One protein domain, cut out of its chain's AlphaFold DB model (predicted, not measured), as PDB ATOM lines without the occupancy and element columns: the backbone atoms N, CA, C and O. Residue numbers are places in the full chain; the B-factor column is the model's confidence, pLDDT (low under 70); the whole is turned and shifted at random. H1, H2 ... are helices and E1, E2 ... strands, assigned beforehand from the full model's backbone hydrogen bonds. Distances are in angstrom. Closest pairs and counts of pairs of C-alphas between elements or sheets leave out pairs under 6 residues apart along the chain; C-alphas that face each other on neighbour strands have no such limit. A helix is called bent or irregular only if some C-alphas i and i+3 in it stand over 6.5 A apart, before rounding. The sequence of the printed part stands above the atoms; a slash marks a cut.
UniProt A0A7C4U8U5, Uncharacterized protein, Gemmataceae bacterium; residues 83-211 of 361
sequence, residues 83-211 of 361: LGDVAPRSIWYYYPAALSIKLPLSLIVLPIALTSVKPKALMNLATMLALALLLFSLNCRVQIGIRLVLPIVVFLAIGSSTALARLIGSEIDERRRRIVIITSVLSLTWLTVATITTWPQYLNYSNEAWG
ATOM      1  N   LEU A  83      81.585  96.353  95.627       95.56
ATOM      2  CA  LEU A  83      81.005  95.278  96.449       95.56
ATOM      3  C   LEU A  83      79.548  94.901  96.119       95.56
ATOM      4  O   LEU A  83      78.822  94.455  96.999       95.56
ATOM      5  N   GLY A  84      79.135  95.022  94.856       93.25
ATOM      6  CA  GLY A  84      77.768  94.706  94.425       93.25
ATOM      7  C   GLY A  84      76.878  95.933  94.254       93.25
ATOM      8  O   GLY A  84      75.877  95.856  93.543       93.25
ATOM      9  N   ASP A  85      77.278  97.067  94.830       92.19
ATOM     10  CA  ASP A  85      76.448  98.260  94.902       92.19
ATOM     11  C   ASP A  85      76.934  99.366  93.967       92.19
ATOM     12  O   ASP A  85      78.129  99.656  93.836       92.19
ATOM     13  N   VAL A  86      75.964 100.018  93.329       91.81
ATOM     14  CA  VAL A  86      76.165 101.182  92.471       91.81
ATOM     15  C   VAL A  86      75.883 102.440  93.293       91.81
ATOM     16  O   VAL A  86      74.730 102.770  93.569       91.81
ATOM     17  N   ALA A  87      76.927 103.174  93.670       91.81
ATOM     18  CA  ALA A  87      76.782 104.446  94.362       91.81
ATOM     19  C   ALA A  87      76.648 105.604  93.353       91.81
ATOM     20  O   ALA A  87      77.445 105.697  92.416       91.81
ATOM     21  N   PRO A  88      75.710 106.553  93.548       89.56
ATOM     22  CA  PRO A  88      75.552 107.716  92.666       89.56
ATOM     23  C   PRO A  88      76.680 108.752  92.818       89.56
ATOM     24  O   PRO A  88      76.832 109.650  91.987       89.56
ATOM     25  N   ARG A  89      77.472 108.654  93.891       91.50
ATOM     26  CA  ARG A  89      78.602 109.529  94.221       91.50
ATOM     27  C   ARG A  89      79.818 108.693  94.617       91.50
ATOM     28  O   ARG A  89      79.710 107.490  94.835       91.50
ATOM     29  N   SER A  90      80.958 109.361  94.739       92.69
ATOM     30  CA  SER A  90      82.212 108.763  95.185       92.69
ATOM     31  C   SER A  90      82.110 108.193  96.601       92.69
ATOM     32  O   SER A  90      81.562 108.842  97.493       92.69
ATOM     33  N   ILE A  91      82.719 107.032  96.821       94.88
ATOM     34  CA  ILE A  91      82.754 106.311  98.094       94.88
ATOM     35  C   ILE A  91      84.113 106.549  98.762       94.88
ATOM     36  O   ILE A  91      85.146 106.202  98.198       94.88
ATOM     37  N   TRP A  92      84.158 107.117  99.967       95.25
ATOM     38  CA  TRP A  92      85.426 107.501 100.616       95.25
ATOM     39  C   TRP A  92      86.394 106.320 100.843       95.25
ATOM     40  O   TRP A  92      87.606 106.495 100.788       95.25
ATOM     41  N   TYR A  93      85.880 105.101 101.039       96.62
ATOM     42  CA  TYR A  93      86.685 103.886 101.227       96.62
ATOM     43  C   TYR A  93      86.942 103.099  99.931       96.62
ATOM     44  O   TYR A  93      87.449 101.976  99.988       96.62
ATOM     45  N   TYR A  94      86.633 103.670  98.761       97.62
ATOM     46  CA  TYR A  94      86.757 102.987  97.472       97.62
ATOM     47  C   TYR A  94      88.159 102.434  97.222       97.62
ATOM     48  O   TYR A  94      88.310 101.251  96.941       97.62
ATOM     49  N   TYR A  95      89.197 103.270  97.334       97.94
ATOM     50  CA  TYR A  95      90.567 102.849  97.047       97.94
ATOM     51  C   TYR A  95      91.125 101.845  98.056       97.94
ATOM     52  O   TYR A  95      91.690 100.850  97.603       97.94
ATOM     53  N   PRO A  96      90.943 102.017  99.380       97.81
ATOM     54  CA  PRO A  96      91.269 100.966 100.339       97.81
ATOM     55  C   PRO A  96      90.608  99.621 100.006       97.81
ATOM     56  O   PRO A  96      91.297  98.602  99.955       97.81
ATOM     57  N   ALA A  97      89.305  99.614  99.705       97.94
ATOM     58  CA  ALA A  97      88.594  98.393  99.335       97.94
ATOM     59  C   ALA A  97      89.108  97.814  98.008       97.94
ATOM     60  O   ALA A  97      89.452  96.635  97.942       97.94
ATOM     61  N   ALA A  98      89.255  98.641  96.971       97.75
ATOM     62  CA  ALA A  98      89.737  98.209  95.664       97.75
ATOM     63  C   ALA A  98      91.161  97.639  95.733       97.75
ATOM     64  O   ALA A  98      91.437  96.606  95.129       97.75
ATOM     65  N   LEU A  99      92.052  98.257  96.514       98.06
ATOM     66  CA  LEU A  99      93.391  97.734  96.774       98.06
ATOM     67  C   LEU A  99      93.327  96.397  97.517       98.06
ATOM     68  O   LEU A  99      94.008  95.464  97.108       98.06
ATOM     69  N   SER A 100      92.470  96.260  98.535       97.62
ATOM     70  CA  SER A 100      92.298  94.985  99.251       97.62
ATOM     71  C   SER A 100      91.808  93.840  98.356       97.62
ATOM     72  O   SER A 100      92.083  92.683  98.657       97.62
ATOM     73  N   ILE A 101      91.118  94.162  97.254       97.81
ATOM     74  CA  ILE A 101      90.623  93.210  96.251       97.81
ATOM     75  C   ILE A 101      91.690  92.911  95.193       97.81
ATOM     76  O   ILE A 101      91.858  91.765  94.779       97.81
ATOM     77  N   LYS A 102      92.407  93.938  94.727       97.62
ATOM     78  CA  LYS A 102      93.321  93.855  93.579       97.62
ATOM     79  C   LYS A 102      94.755  93.480  93.931       97.62
ATOM     80  O   LYS A 102      95.468  92.972  93.072       97.62
ATOM     81  N   LEU A 103      95.208  93.751  95.152       96.75
ATOM     82  CA  LEU A 103      96.563  93.408  95.575       96.75
ATOM     83  C   LEU A 103      96.691  91.887  95.719       96.75
ATOM     84  O   LEU A 103      95.874  91.296  96.428       96.75
ATOM     85  N   PRO A 104      97.717  91.249  95.126       96.38
ATOM     86  CA  PRO A 104      98.031  89.855  95.415       96.38
ATOM     87  C   PRO A 104      98.214  89.640  96.915       96.38
ATOM     88  O   PRO A 104      98.821  90.485  97.583       96.38
ATOM     89  N   LEU A 105      97.756  88.499  97.443       96.62
ATOM     90  CA  LEU A 105      97.871  88.196  98.878       96.62
ATOM     91  C   LEU A 105      99.316  88.315  99.379       96.62
ATOM     92  O   LEU A 105      99.535  88.778 100.492       96.62
ATOM     93  N   SER A 106     100.303  88.017  98.533       95.88
ATOM     94  CA  SER A 106     101.729  88.235  98.800       95.88
ATOM     95  C   SER A 106     102.060  89.659  99.263       95.88
ATOM     96  O   SER A 106     102.812  89.831 100.219       95.88
ATOM     97  N   LEU A 107     101.490  90.684  98.617       95.62
ATOM     98  CA  LEU A 107     101.733  92.093  98.959       95.62
ATOM     99  C   LEU A 107     100.975  92.551 100.210       95.62
ATOM    100  O   LEU A 107     101.294  93.606 100.753       95.62
ATOM    101  N   ILE A 108     100.004  91.767 100.681       96.00
ATOM    102  CA  ILE A 108      99.263  92.026 101.921       96.00
ATOM    103  C   ILE A 108      99.928  91.288 103.090       96.00
ATOM    104  O   ILE A 108     100.211  91.879 104.129       96.00
ATOM    105  N   VAL A 109     100.225  89.999 102.919       95.81
ATOM    106  CA  VAL A 109     100.733  89.113 103.977       95.81
ATOM    107  C   VAL A 109     102.187  89.415 104.330       95.81
ATOM    108  O   VAL A 109     102.532  89.417 105.513       95.81
ATOM    109  N   LEU A 110     103.043  89.702 103.343       96.12
ATOM    110  CA  LEU A 110     104.461  89.969 103.588       96.12
ATOM    111  C   LEU A 110     104.693  91.139 104.565       96.12
ATOM    112  O   LEU A 110     105.359  90.916 105.578       96.12
ATOM    113  N   PRO A 111     104.156  92.360 104.348       95.75
ATOM    114  CA  PRO A 111     104.347  93.458 105.296       95.75
ATOM    115  C   PRO A 111     103.806  93.135 106.697       95.75
ATOM    116  O   PRO A 111     104.463  93.476 107.681       95.75
ATOM    117  N   ILE A 112     102.678  92.421 106.802       94.75
ATOM    118  CA  ILE A 112     102.121  91.981 108.092       94.75
ATOM    119  C   ILE A 112     103.117  91.069 108.814       94.75
ATOM    120  O   ILE A 112     103.485  91.342 109.959       94.75
ATOM    121  N   ALA A 113     103.628  90.034 108.143       94.00
ATOM    122  CA  ALA A 113     104.597  89.108 108.726       94.00
ATOM    123  C   ALA A 113     105.883  89.816 109.186       94.00
ATOM    124  O   ALA A 113     106.384  89.540 110.279       94.00
ATOM    125  N   LEU A 114     106.381  90.778 108.401       95.38
ATOM    126  CA  LEU A 114     107.547  91.588 108.768       95.38
ATOM    127  C   LEU A 114     107.291  92.404 110.046       95.38
ATOM    128  O   LEU A 114     108.138  92.416 110.944       95.38
ATOM    129  N   THR A 115     106.121  93.041 110.166       93.50
ATOM    130  CA  THR A 115     105.756  93.802 111.375       93.50
ATOM    131  C   THR A 115     105.526  92.922 112.600       93.50
ATOM    132  O   THR A 115     105.927  93.306 113.696       93.50
ATOM    133  N   SER A 116     104.974  91.718 112.428       92.44
ATOM    134  CA  SER A 116     104.791  90.753 113.520       92.44
ATOM    135  C   SER A 116     106.123  90.265 114.095       92.44
ATOM    136  O   SER A 116     106.224  89.978 115.285       92.44
ATOM    137  N   VAL A 117     107.170  90.194 113.265       92.50
ATOM    138  CA  VAL A 117     108.522  89.828 113.709       92.50
ATOM    139  C   VAL A 117     109.248  91.011 114.350       92.50
ATOM    140  O   VAL A 117     109.918  90.840 115.375       92.50
ATOM    141  N   LYS A 118     109.128  92.207 113.764       91.81
ATOM    142  CA  LYS A 118     109.715  93.448 114.280       91.81
ATOM    143  C   LYS A 118     108.758  94.615 113.992       91.81
ATOM    144  O   LYS A 118     108.724  95.083 112.856       91.81
ATOM    145  N   PRO A 119     108.050  95.165 115.001       89.06
ATOM    146  CA  PRO A 119     106.988  96.162 114.787       89.06
ATOM    147  C   PRO A 119     107.409  97.389 113.973       89.06
ATOM    148  O   PRO A 119     106.632  97.934 113.198       89.06
ATOM    149  N   LYS A 120     108.675  97.802 114.100       92.44
ATOM    150  CA  LYS A 120     109.242  98.957 113.390       92.44
ATOM    151  C   LYS A 120     109.897  98.607 112.044       92.44
ATOM    152  O   LYS A 120     110.530  99.473 111.450       92.44
ATOM    153  N   ALA A 121     109.779  97.370 111.550       92.06
ATOM    154  CA  ALA A 121     110.427  96.930 110.307       92.06
ATOM    155  C   ALA A 121     110.033  97.797 109.103       92.06
ATOM    156  O   ALA A 121     110.879  98.161 108.288       92.06
ATOM    157  N   LEU A 122     108.759  98.189 109.036       94.94
ATOM    158  CA  LEU A 122     108.210  99.022 107.970       94.94
ATOM    159  C   LEU A 122     108.379 100.535 108.201       94.94
ATOM    160  O   LEU A 122     107.887 101.325 107.404       94.94
ATOM    161  N   MET A 123     109.087 100.980 109.249       95.06
ATOM    162  CA  MET A 123     109.378 102.407 109.454       95.06
ATOM    163  C   MET A 123     110.477 102.878 108.489       95.06
ATOM    164  O   MET A 123     111.642 103.052 108.850       95.06
ATOM    165  N   ASN A 124     110.107 103.046 107.223       96.38
ATOM    166  CA  ASN A 124     110.950 103.578 106.160       96.38
ATOM    167  C   ASN A 124     110.154 104.562 105.290       96.38
ATOM    168  O   ASN A 124     108.922 104.562 105.297       96.38
ATOM    169  N   LEU A 125     110.867 105.412 104.542       97.62
ATOM    170  CA  LEU A 125     110.254 106.477 103.745       97.62
ATOM    171  C   LEU A 125     109.233 105.946 102.732       97.62
ATOM    172  O   LEU A 125     108.164 106.530 102.609       97.62
ATOM    173  N   ALA A 126     109.524 104.833 102.053       98.06
ATOM    174  CA  ALA A 126     108.616 104.269 101.060       98.06
ATOM    175  C   ALA A 126     107.290 103.833 101.700       98.06
ATOM    176  O   ALA A 126     106.231 104.249 101.243       98.06
ATOM    177  N   THR A 127     107.313 103.100 102.817       97.38
ATOM    178  CA  THR A 127     106.062 102.737 103.502       97.38
ATOM    179  C   THR A 127     105.315 103.963 104.041       97.38
ATOM    180  O   THR A 127     104.089 104.002 103.963       97.38
ATOM    181  N   MET A 128     106.019 104.989 104.535       97.62
ATOM    182  CA  MET A 128     105.374 106.237 104.970       97.62
ATOM    183  C   MET A 128     104.697 106.973 103.807       97.62
ATOM    184  O   MET A 128     103.586 107.468 103.973       97.62
ATOM    185  N   LEU A 129     105.320 107.002 102.625       98.31
ATOM    186  CA  LEU A 129     104.720 107.564 101.413       98.31
ATOM    187  C   LEU A 129     103.509 106.746 100.951       98.31
ATOM    188  O   LEU A 129     102.478 107.331 100.629       98.31
ATOM    189  N   ALA A 130     103.594 105.411 100.975       98.19
ATOM    190  CA  ALA A 130     102.457 104.541 100.671       98.19
ATOM    191  C   ALA A 130     101.274 104.821 101.612       98.19
ATOM    192  O   ALA A 130     100.147 104.981 101.147       98.19
ATOM    193  N   LEU A 131     101.533 104.943 102.920       97.81
ATOM    194  CA  LEU A 131     100.515 105.268 103.919       97.81
ATOM    195  C   LEU A 131      99.934 106.671 103.707       97.81
ATOM    196  O   LEU A 131      98.717 106.829 103.716       97.81
ATOM    197  N   ALA A 132     100.775 107.681 103.478       98.31
ATOM    198  CA  ALA A 132     100.323 109.048 103.228       98.31
ATOM    199  C   ALA A 132      99.421 109.127 101.986       98.31
ATOM    200  O   ALA A 132      98.362 109.750 102.030       98.31
ATOM    201  N   LEU A 133      99.798 108.446 100.901       98.38
ATOM    202  CA  LEU A 133      98.998 108.371  99.680       98.38
ATOM    203  C   LEU A 133      97.708 107.562  99.875       98.38
ATOM    204  O   LEU A 133      96.672 107.935  99.328       98.38
ATOM    205  N   LEU A 134      97.734 106.496 100.680       98.19
ATOM    206  CA  LEU A 134      96.532 105.739 101.039       98.19
ATOM    207  C   LEU A 134      95.545 106.593 101.836       98.19
ATOM    208  O   LEU A 134      94.360 106.611 101.513       98.19
ATOM    209  N   LEU A 135      96.022 107.354 102.820       98.19
ATOM    210  CA  LEU A 135      95.188 108.292 103.573       98.19
ATOM    211  C   LEU A 135      94.666 109.429 102.682       98.19
ATOM    212  O   LEU A 135      93.497 109.798 102.769       98.19
ATOM    213  N   PHE A 136      95.498 109.941 101.772       97.31
ATOM    214  CA  PHE A 136      95.070 110.928 100.783       97.31
ATOM    215  C   PHE A 136      93.971 110.377  99.863       97.31
ATOM    216  O   PHE A 136      93.016 111.091  99.556       97.31
ATOM    217  N   SER A 137      94.048 109.092  99.492       96.94
ATOM    218  CA  SER A 137      93.078 108.444  98.598       96.94
ATOM    219  C   SER A 137      91.638 108.461  99.123       96.94
ATOM    220  O   SER A 137      90.708 108.397  98.321       96.94
ATOM    221  N   LEU A 138      91.440 108.640 100.438       96.44
ATOM    222  CA  LEU A 138      90.115 108.777 101.056       96.44
ATOM    223  C   LEU A 138      89.353 110.025 100.575       96.44
ATOM    224  O   LEU A 138      88.129 110.086 100.669       96.44
ATOM    225  N   ASN A 139      90.071 111.014 100.036       94.75
ATOM    226  CA  ASN A 139      89.508 112.251  99.494       94.75
ATOM    227  C   ASN A 139      89.342 112.218  97.964       94.75
ATOM    228  O   ASN A 139      88.820 113.172  97.381       94.75
ATOM    229  N   CYS A 140      89.772 111.146  97.294       93.81
ATOM    230  CA  CYS A 140      89.702 111.043  95.840       93.81
ATOM    231  C   CYS A 140      88.277 110.721  95.370       93.81
ATOM    232  O   CYS A 140      87.700 109.688  95.719       93.81
ATOM    233  N   ARG A 141      87.726 111.595  94.519       94.38
ATOM    234  CA  ARG A 141      86.339 111.499  94.023       94.38
ATOM    235  C   ARG A 141      86.203 110.879  92.633       94.38
ATOM    236  O   ARG A 141      85.097 110.532  92.228       94.38
ATOM    237  N   VAL A 142      87.306 110.749  91.902       93.94
ATOM    238  CA  VAL A 142      87.363 110.026  90.625       93.94
ATOM    239  C   VAL A 142      87.750 108.593  90.938       93.94
ATOM    240  O   VAL A 142      88.824 108.366  91.478       93.94
ATOM    241  N   GLN A 143      86.862 107.644  90.654       93.56
ATOM    242  CA  GLN A 143      86.932 106.270  91.171       93.56
ATOM    243  C   GLN A 143      86.724 105.249  90.051       93.56
ATOM    244  O   GLN A 143      85.885 104.359  90.128       93.56
ATOM    245  N   ILE A 144      87.488 105.420  88.973       91.06
ATOM    246  CA  ILE A 144      87.432 104.564  87.778       91.06
ATOM    247  C   ILE A 144      88.434 103.410  87.806       91.06
ATOM    248  O   ILE A 144      88.426 102.593  86.898       91.06
ATOM    249  N   GLY A 145      89.309 103.317  88.812       93.31
ATOM    250  CA  GLY A 145      90.135 102.128  89.031       93.31
ATOM    251  C   GLY A 145      91.475 102.360  89.720       93.31
ATOM    252  O   GLY A 145      91.949 103.495  89.836       93.31
ATOM    253  N   ILE A 146      92.104 101.265  90.168       95.50
ATOM    254  CA  ILE A 146      93.333 101.290  90.985       95.50
ATOM    255  C   ILE A 146      94.546 101.912  90.282       95.50
ATOM    256  O   ILE A 146      95.495 102.319  90.947       95.50
ATOM    257  N   ARG A 147      94.512 102.053  88.951       94.50
ATOM    258  CA  ARG A 147      95.562 102.713  88.157       94.50
ATOM    259  C   ARG A 147      95.906 104.123  88.638       94.50
ATOM    260  O   ARG A 147      97.051 104.544  88.533       94.50
ATOM    261  N   LEU A 148      94.927 104.827  89.209       94.56
ATOM    262  CA  LEU A 148      95.097 106.180  89.744       94.56
ATOM    263  C   LEU A 148      95.881 106.205  91.066       94.56
ATOM    264  O   LEU A 148      96.348 107.259  91.482       94.56
ATOM    265  N   VAL A 149      96.041 105.048  91.714       97.12
ATOM    266  CA  VAL A 149      96.730 104.897  93.001       97.12
ATOM    267  C   VAL A 149      97.844 103.843  92.967       97.12
ATOM    268  O   VAL A 149      98.332 103.427  94.014       97.12
ATOM    269  N   LEU A 150      98.318 103.446  91.778       96.25
ATOM    270  CA  LEU A 150      99.471 102.545  91.627       96.25
ATOM    271  C   LEU A 150     100.734 102.990  92.378       96.25
ATOM    272  O   LEU A 150     101.430 102.105  92.881       96.25
ATOM    273  N   PRO A 151     101.032 104.298  92.539       98.00
ATOM    274  CA  PRO A 151     102.149 104.715  93.380       98.00
ATOM    275  C   PRO A 151     102.101 104.129  94.800       98.00
ATOM    276  O   PRO A 151     103.149 103.775  95.334       98.00
ATOM    277  N   ILE A 152     100.910 103.932  95.387       98.38
ATOM    278  CA  ILE A 152     100.756 103.268  96.696       98.38
ATOM    279  C   ILE A 152     101.336 101.852  96.648       98.38
ATOM    280  O   ILE A 152     102.108 101.473  97.525       98.38
ATOM    281  N   VAL A 153     100.988 101.085  95.612       97.56
ATOM    282  CA  VAL A 153     101.428  99.693  95.427       97.56
ATOM    283  C   VAL A 153     102.944  99.621  95.250       97.56
ATOM    284  O   VAL A 153     103.602  98.798  95.885       97.56
ATOM    285  N   VAL A 154     103.509 100.523  94.442       97.75
ATOM    286  CA  VAL A 154     104.959 100.612  94.205       97.75
ATOM    287  C   VAL A 154     105.703 100.905  95.507       97.75
ATOM    288  O   VAL A 154     106.634 100.185  95.871       97.75
ATOM    289  N   PHE A 155     105.274 101.926  96.250       98.50
ATOM    290  CA  PHE A 155     105.913 102.288  97.511       98.50
ATOM    291  C   PHE A 155     105.742 101.216  98.593       98.50
ATOM    292  O   PHE A 155     106.672 100.985  99.367       98.50
ATOM    293  N   LEU A 156     104.606 100.514  98.624       97.81
ATOM    294  CA  LEU A 156     104.399  99.374  99.517       97.81
ATOM    295  C   LEU A 156     105.373  98.230  99.202       97.81
ATOM    296  O   LEU A 156     105.967  97.670 100.126       97.81
ATOM    297  N   ALA A 157     105.578  97.908  97.922       97.12
ATOM    298  CA  ALA A 157     106.524  96.877  97.498       97.12
ATOM    299  C   ALA A 157     107.973  97.249  97.860       97.12
ATOM    300  O   ALA A 157     108.677  96.451  98.482       97.12
ATOM    301  N   ILE A 158     108.395  98.485  97.562       98.12
ATOM    302  CA  ILE A 158     109.730  98.999  97.916       98.12
ATOM    303  C   ILE A 158     109.927  99.000  99.435       98.12
ATOM    304  O   ILE A 158     110.959  98.543  99.933       98.12
ATOM    305  N   GLY A 159     108.938  99.486 100.188       97.94
ATOM    306  CA  GLY A 159     108.994  99.544 101.645       97.94
ATOM    307  C   GLY A 159     109.065  98.158 102.285       97.94
ATOM    308  O   GLY A 159     109.867  97.945 103.194       97.94
ATOM    309  N   SER A 160     108.297  97.196 101.765       97.12
ATOM    310  CA  SER A 160     108.324  95.798 102.220       97.12
ATOM    311  C   SER A 160     109.654  95.118 101.892       97.12
ATOM    312  O   SER A 160     110.231  94.456 102.750       97.12
ATOM    313  N   SER A 161     110.192  95.334 100.687       96.19
ATOM    314  CA  SER A 161     111.505  94.814 100.276       96.19
ATOM    315  C   SER A 161     112.643  95.390 101.129       96.19
ATOM    316  O   SER A 161     113.487  94.651 101.637       96.19
ATOM    317  N   THR A 162     112.614  96.702 101.384       96.69
ATOM    318  CA  THR A 162     113.591  97.381 102.251       96.69
ATOM    319  C   THR A 162     113.545  96.830 103.676       96.69
ATOM    320  O   THR A 162     114.585  96.581 104.288       96.69
ATOM    321  N   ALA A 163     112.341  96.631 104.217       96.38
ATOM    322  CA  ALA A 163     112.144  96.060 105.543       96.38
ATOM    323  C   ALA A 163     112.645  94.613 105.627       96.38
ATOM    324  O   ALA A 163     113.334  94.270 106.587       96.38
ATOM    325  N   LEU A 164     112.361  93.797 104.610       96.19
ATOM    326  CA  LEU A 164     112.846  92.423 104.505       96.19
ATOM    327  C   LEU A 164     114.380  92.366 104.502       96.19
ATOM    328  O   LEU A 164     114.961  91.650 105.316       96.19
ATOM    329  N   ALA A 165     115.038  93.159 103.651       94.50
ATOM    330  CA  ALA A 165     116.499  93.198 103.559       94.50
ATOM    331  C   ALA A 165     117.153  93.596 104.894       94.50
ATOM    332  O   ALA A 165     118.090  92.944 105.354       94.50
ATOM    333  N   ARG A 166     116.612  94.625 105.563       93.75
ATOM    334  CA  ARG A 166     117.082  95.058 106.890       93.75
ATOM    335  C   ARG A 166     116.883  93.992 107.961       93.75
ATOM    336  O   ARG A 166     117.702  93.891 108.866       93.75
ATOM    337  N   LEU A 167     115.785  93.241 107.892       93.69
ATOM    338  CA  LEU A 167     115.447  92.236 108.894       93.69
ATOM    339  C   LEU A 167     116.337  90.994 108.769       93.69
ATOM    340  O   LEU A 167     116.812  90.501 109.787       93.69
ATOM    341  N   ILE A 168     116.619  90.548 107.538       90.44
ATOM    342  CA  ILE A 168     117.542  89.432 107.260       90.44
ATOM    343  C   ILE A 168     118.966  89.749 107.736       90.44
ATOM    344  O   ILE A 168     119.643  88.855 108.235       90.44
ATOM    345  N   GLY A 169     119.412  91.002 107.593       87.69
ATOM    346  CA  GLY A 169     120.736  91.454 108.039       87.69
ATOM    347  C   GLY A 169     120.817  91.893 109.505       87.69
ATOM    348  O   GLY A 169     121.864  92.376 109.923       87.69
ATOM    349  N   SER A 170     119.731  91.790 110.278       89.19
ATOM    350  CA  SER A 170     119.709  92.184 111.692       89.19
ATOM    351  C   SER A 170     119.805  90.983 112.627       89.19
ATOM    352  O   SER A 170     119.402  89.882 112.263       89.19
ATOM    353  N   GLU A 171     120.273  91.209 113.855       88.19
ATOM    354  CA  GLU A 171     120.259  90.199 114.915       88.19
ATOM    355  C   GLU A 171     118.811  89.890 115.327       88.19
ATOM    356  O   GLU A 171     118.164  90.633 116.070       88.19
ATOM    357  N   ILE A 172     118.276  88.797 114.789       90.06
ATOM    358  CA  ILE A 172     116.994  88.205 115.170       90.06
ATOM    359  C   ILE A 172     117.206  86.723 115.461       90.06
ATOM    360  O   ILE A 172     118.032  86.075 114.827       90.06
ATOM    361  N   ASP A 173     116.431  86.183 116.398       92.75
ATOM    362  CA  ASP A 173     116.456  84.752 116.704       92.75
ATOM    363  C   ASP A 173     116.145  83.890 115.461       92.75
ATOM    364  O   ASP A 173     115.335  84.268 114.600       92.75
ATOM    365  N   GLU A 174     116.745  82.699 115.390       92.44
ATOM    366  CA  GLU A 174     116.668  81.806 114.228       92.44
ATOM    367  C   GLU A 174     115.233  81.392 113.892       92.44
ATOM    368  O   GLU A 174     114.873  81.263 112.717       92.44
ATOM    369  N   ARG A 175     114.355  81.258 114.898       92.88
ATOM    370  CA  ARG A 175     112.937  80.961 114.649       92.88
ATOM    371  C   ARG A 175     112.267  82.085 113.862       92.88
ATOM    372  O   ARG A 175     111.535  81.820 112.907       92.88
ATOM    373  N   ARG A 176     112.514  83.340 114.248       91.94
ATOM    374  CA  ARG A 176     111.964  84.524 113.569       91.94
ATOM    375  C   ARG A 176     112.538  84.661 112.165       91.94
ATOM    376  O   ARG A 176     111.782  84.894 111.225       91.94
ATOM    377  N   ARG A 177     113.846  84.447 112.011       91.56
ATOM    378  CA  ARG A 177     114.523  84.447 110.710       91.56
ATOM    379  C   ARG A 177     113.928  83.407 109.763       91.56
ATOM    380  O   ARG A 177     113.598  83.736 108.624       91.56
ATOM    381  N   ARG A 178     113.702  82.184 110.251       93.00
ATOM    382  CA  ARG A 178     113.055  81.111 109.486       93.00
ATOM    383  C   ARG A 178     111.642  81.498 109.043       93.00
ATOM    384  O   ARG A 178     111.316  81.283 107.882       93.00
ATOM    385  N   ILE A 179     110.834  82.107 109.918       92.25
ATOM    386  CA  ILE A 179     109.491  82.603 109.559       92.25
ATOM    387  C   ILE A 179     109.583  83.626 108.419       92.25
ATOM    388  O   ILE A 179     108.903  83.466 107.412       92.25
ATOM    389  N   VAL A 180     110.456  84.631 108.539       93.31
ATOM    390  CA  VAL A 180     110.626  85.676 107.512       93.31
ATOM    391  C   VAL A 180     111.025  85.077 106.165       93.31
ATOM    392  O   VAL A 180     110.436  85.430 105.144       93.31
ATOM    393  N   ILE A 181     111.993  84.155 106.152       93.88
ATOM    394  CA  ILE A 181     112.454  83.494 104.923       93.88
ATOM    395  C   ILE A 181     111.325  82.668 104.303       93.88
ATOM    396  O   ILE A 181     111.033  82.845 103.122       93.88
ATOM    397  N   ILE A 182     110.649  81.823 105.091       95.44
ATOM    398  CA  ILE A 182     109.539  80.992 104.604       95.44
ATOM    399  C   ILE A 182     108.426  81.872 104.037       95.44
ATOM    400  O   ILE A 182     108.000  81.653 102.907       95.44
ATOM    401  N   THR A 183     107.981  82.900 104.766       95.38
ATOM    402  CA  THR A 183     106.930  83.802 104.282       95.38
ATOM    403  C   THR A 183     107.355  84.542 103.016       95.38
ATOM    404  O   THR A 183     106.531  84.722 102.123       95.38
ATOM    405  N   SER A 184     108.625  84.933 102.896       95.69
ATOM    406  CA  SER A 184     109.139  85.604 101.694       95.69
ATOM    407  C   SER A 184     109.140  84.673 100.484       95.69
ATOM    408  O   SER A 184     108.645  85.055  99.425       95.69
ATOM    409  N   VAL A 185     109.622  83.436 100.647       96.81
ATOM    410  CA  VAL A 185     109.603  82.413  99.590       96.81
ATOM    411  C   VAL A 185     108.167  82.092  99.185       96.81
ATOM    412  O   VAL A 185     107.851  82.139  98.002       96.81
ATOM    413  N   LEU A 186     107.270  81.857 100.148       97.38
ATOM    414  CA  LEU A 186     105.852  81.610  99.866       97.38
ATOM    415  C   LEU A 186     105.196  82.793  99.147       97.38
ATOM    416  O   LEU A 186     104.448  82.584  98.200       97.38
ATOM    417  N   SER A 187     105.507  84.029  99.547       96.62
ATOM    418  CA  SER A 187     104.980  85.239  98.904       96.62
ATOM    419  C   SER A 187     105.447  85.361  97.451       96.62
ATOM    420  O   SER A 187     104.639  85.687  96.579       96.62
ATOM    421  N   LEU A 188     106.723  85.076  97.173       96.69
ATOM    422  CA  LEU A 188     107.278  85.086  95.816       96.69
ATOM    423  C   LEU A 188     106.690  83.971  94.947       96.69
ATOM    424  O   LEU A 188     106.294  84.227  93.808       96.69
ATOM    425  N   THR A 189     106.575  82.759  95.492       97.50
ATOM    426  CA  THR A 189     105.952  81.627  94.799       97.50
ATOM    427  C   THR A 189     104.490  81.927  94.492       97.50
ATOM    428  O   THR A 189     104.066  81.765  93.352       97.50
ATOM    429  N   TRP A 190     103.731  82.443  95.463       96.75
ATOM    430  CA  TRP A 190     102.327  82.805  95.269       96.75
ATOM    431  C   TRP A 190     102.153  83.886  94.204       96.75
ATOM    432  O   TRP A 190     101.315  83.744  93.321       96.75
ATOM    433  N   LEU A 191     102.982  84.936  94.234       96.12
ATOM    434  CA  LEU A 191     102.925  86.004  93.236       96.12
ATOM    435  C   LEU A 191     103.234  85.473  91.831       96.12
ATOM    436  O   LEU A 191     102.553  85.837  90.873       96.12
ATOM    437  N   THR A 192     104.230  84.592  91.715       96.94
ATOM    438  CA  THR A 192     104.595  83.938  90.452       96.94
ATOM    439  C   THR A 192     103.442  83.089  89.923       96.94
ATOM    440  O   THR A 192     103.035  83.259  88.775       96.94
ATOM    441  N   VAL A 193     102.864  82.228  90.768       96.12
ATOM    442  CA  VAL A 193     101.725  81.378  90.398       96.12
ATOM    443  C   VAL A 193     100.532  82.236  89.985       96.12
ATOM    444  O   VAL A 193     100.023  82.035  88.889       96.12
ATOM    445  N   ALA A 194     100.145  83.234  90.786       94.62
ATOM    446  CA  ALA A 194      99.039  84.139  90.471       94.62
ATOM    447  C   ALA A 194      99.256  84.883  89.142       94.62
ATOM    448  O   ALA A 194      98.325  85.041  88.354       94.62
ATOM    449  N   THR A 195     100.490  85.304  88.852       94.94
ATOM    450  CA  THR A 195     100.828  85.978  87.588       94.94
ATOM    451  C   THR A 195     100.733  85.026  86.393       94.94
ATOM    452  O   THR A 195     100.224  85.404  85.341       94.94
ATOM    453  N   ILE A 196     101.195  83.784  86.526       95.88
ATOM    454  CA  ILE A 196     101.127  82.806  85.432       95.88
ATOM    455  C   ILE A 196      99.678  82.378  85.184       95.88
ATOM    456  O   ILE A 196      99.236  82.350  84.040       95.88
ATOM    457  N   THR A 197      98.913  82.086  86.237       93.56
ATOM    458  CA  THR A 197      97.533  81.588  86.112       93.56
ATOM    459  C   THR A 197      96.543  82.654  85.658       93.56
ATOM    460  O   THR A 197      95.494  82.313  85.117       93.56
ATOM    461  N   THR A 198      96.863  83.936  85.854       92.94
ATOM    462  CA  THR A 198      96.012  85.046  85.402       92.94
ATOM    463  C   THR A 198      96.304  85.460  83.958       92.94
ATOM    464  O   THR A 198      95.496  86.167  83.358       92.94
ATOM    465  N   TRP A 199      97.420  85.025  83.360       91.00
ATOM    466  CA  TRP A 199      97.700  85.306  81.951       91.00
ATOM    467  C   TRP A 199      96.573  84.762  81.049       91.00
ATOM    468  O   TRP A 199      96.148  83.620  81.235       91.00
ATOM    469  N   PRO A 200      96.103  85.521  80.039       90.25
ATOM    470  CA  PRO A 200      96.501  86.884  79.654       90.25
ATOM    471  C   PRO A 200      95.644  87.998  80.297       90.25
ATOM    472  O   PRO A 200      95.850  89.180  80.023       90.25
ATOM    473  N   GLN A 201      94.670  87.651  81.139       88.94
ATOM    474  CA  GLN A 201      93.612  88.544  81.623       88.94
ATOM    475  C   GLN A 201      93.960  89.265  82.933       88.94
ATOM    476  O   GLN A 201      93.170  89.304  83.878       88.94
ATOM    477  N   TYR A 202      95.131  89.904  82.979       91.75
ATOM    478  CA  TYR A 202      95.635  90.598  84.173       91.75
ATOM    479  C   TYR A 202      94.731  91.691  84.710       91.75
ATOM    480  O   TYR A 202      94.669  91.896  85.922       91.75
ATOM    481  N   LEU A 203      94.021  92.391  83.823       91.88
ATOM    482  CA  LEU A 203      93.138  93.470  84.243       91.88
ATOM    483  C   LEU A 203      92.070  92.947  85.210       91.88
ATOM    484  O   LEU A 203      91.848  93.530  86.267       91.88
ATOM    485  N   ASN A 204      91.516  91.771  84.912       91.81
ATOM    486  CA  ASN A 204      90.526  91.092  85.738       91.81
ATOM    487  C   ASN A 204      91.098  90.472  87.015       91.81
ATOM    488  O   ASN A 204      90.340  89.858  87.746       91.81
ATOM    489  N   TYR A 205      92.387  90.606  87.341       95.38
ATOM    490  CA  TYR A 205      92.911  89.998  88.563       95.38
ATOM    491  C   TYR A 205      92.186  90.526  89.807       95.38
ATOM    492  O   TYR A 205      92.143  91.732  90.026       95.38
ATOM    493  N   SER A 206      91.667  89.649  90.657       96.56
ATOM    494  CA  SER A 206      91.463  89.929  92.077       96.56
ATOM    495  C   SER A 206      92.035  88.775  92.869       96.56
ATOM    496  O   SER A 206      92.088  87.649  92.372       96.56
ATOM    497  N   ASN A 207      92.473  89.052  94.089       96.94
ATOM    498  CA  ASN A 207      93.070  88.023  94.912       96.94
ATOM    499  C   ASN A 207      92.036  86.990  95.381       96.94
ATOM    500  O   ASN A 207      90.815  87.148  95.266       96.94
ATOM    501  N   GLU A 208      92.561  85.897  95.907       95.81
ATOM    502  CA  GLU A 208      91.816  84.687  96.205       95.81
ATOM    503  C   GLU A 208      90.876  84.862  97.407       95.81
ATOM    504  O   GLU A 208      89.836  84.211  97.461       95.81
ATOM    505  N   ALA A 209      91.165  85.806  98.314       96.81
ATOM    506  CA  ALA A 209      90.268  86.148  99.423       96.81
ATOM    507  C   ALA A 209      88.950  86.788  98.946       96.81
ATOM    508  O   ALA A 209      87.952  86.738  99.659       96.81
ATOM    509  N   TRP A 210      88.932  87.330  97.723       96.56
ATOM    510  CA  TRP A 210      87.746  87.884  97.062       96.56
ATOM    511  C   TRP A 210      87.223  86.987  95.930       96.56
ATOM    512  O   TRP A 210      86.551  87.454  95.013       96.56
ATOM    513  N   GLY A 211      87.550  85.690  95.961       94.56
ATOM    514  CA  GLY A 211      87.049  84.703  94.999       94.56
ATOM    515  C   GLY A 211      87.804  84.646  93.666       94.56
ATOM    516  O   GLY A 211      87.381  83.928  92.757       94.56
TER     517      GLY A 211
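What this domain is: This is residues 83 to 211 of the 361 residues of an uncharacterized protein of Gemmataceae bacterium (UniProt A0A7C4U8U5). Start at the longest helix, H5: it lies beside H2, H2 packs on H4, and H4 lies beside H3, so two antiparallel helix pairs meet through H2 and H4. Short H1 packs at one end of H3 and H4, with strand E1 beyond it. The 129 printed residues run E1, H1, H2, H3, H4, H5, mostly helix; the whole is compact, radius of gyration of the C-alphas 16.1 A, but elongated, spanning 53 by 32 by 19 A.

How they stand to each other: From H5, residues 174 to 198, look to H2, residues 105 to 117: they touch at a shallow tilt of 8 degrees, opposite ways, C-alphas of Ser 106 and Ser 187 closest at 4.4 A. The hub is H4, residues 146 to 168, irregular, with C-alphas 148 and 151 8.1 A apart. H2 touches it at Pro 111 and Ser 160, closest C-alphas 5.5 A. H4 and H5 form a helical hairpin and only just touch, with 3 pairs of C-alphas within 8 A, Ile 168 and Arg 177 closest at 6.8 A. H2, H4 and H5 form a bundle, three helices grouped together. H3, residues 125 to 137, forms a hairpin with H4, closest C-alphas Ala 130 and Ile 152, 4.5 A. H1, residues 94 to 102, touches H4 at Ala 98 and Ile 146, 6.7 A between C-alphas. E1, residues 85 to 87, pairs with no named strand. Every O i to N i+4 pair is within hydrogen-bond range in H1, H3 and H5; H2 has 7 of 9, H4 16 of 19.

Where its parts are: Find C-alpha 85 at (76.448, 98.260, 94.902), where E1 begins. H4 runs 31.5 A; H5 runs 35.6 A to C-alpha 198 at (96.012, 85.046, 85.402).

The domain as a whole: The printed part has no cut and no long link; no printed residue is under 70.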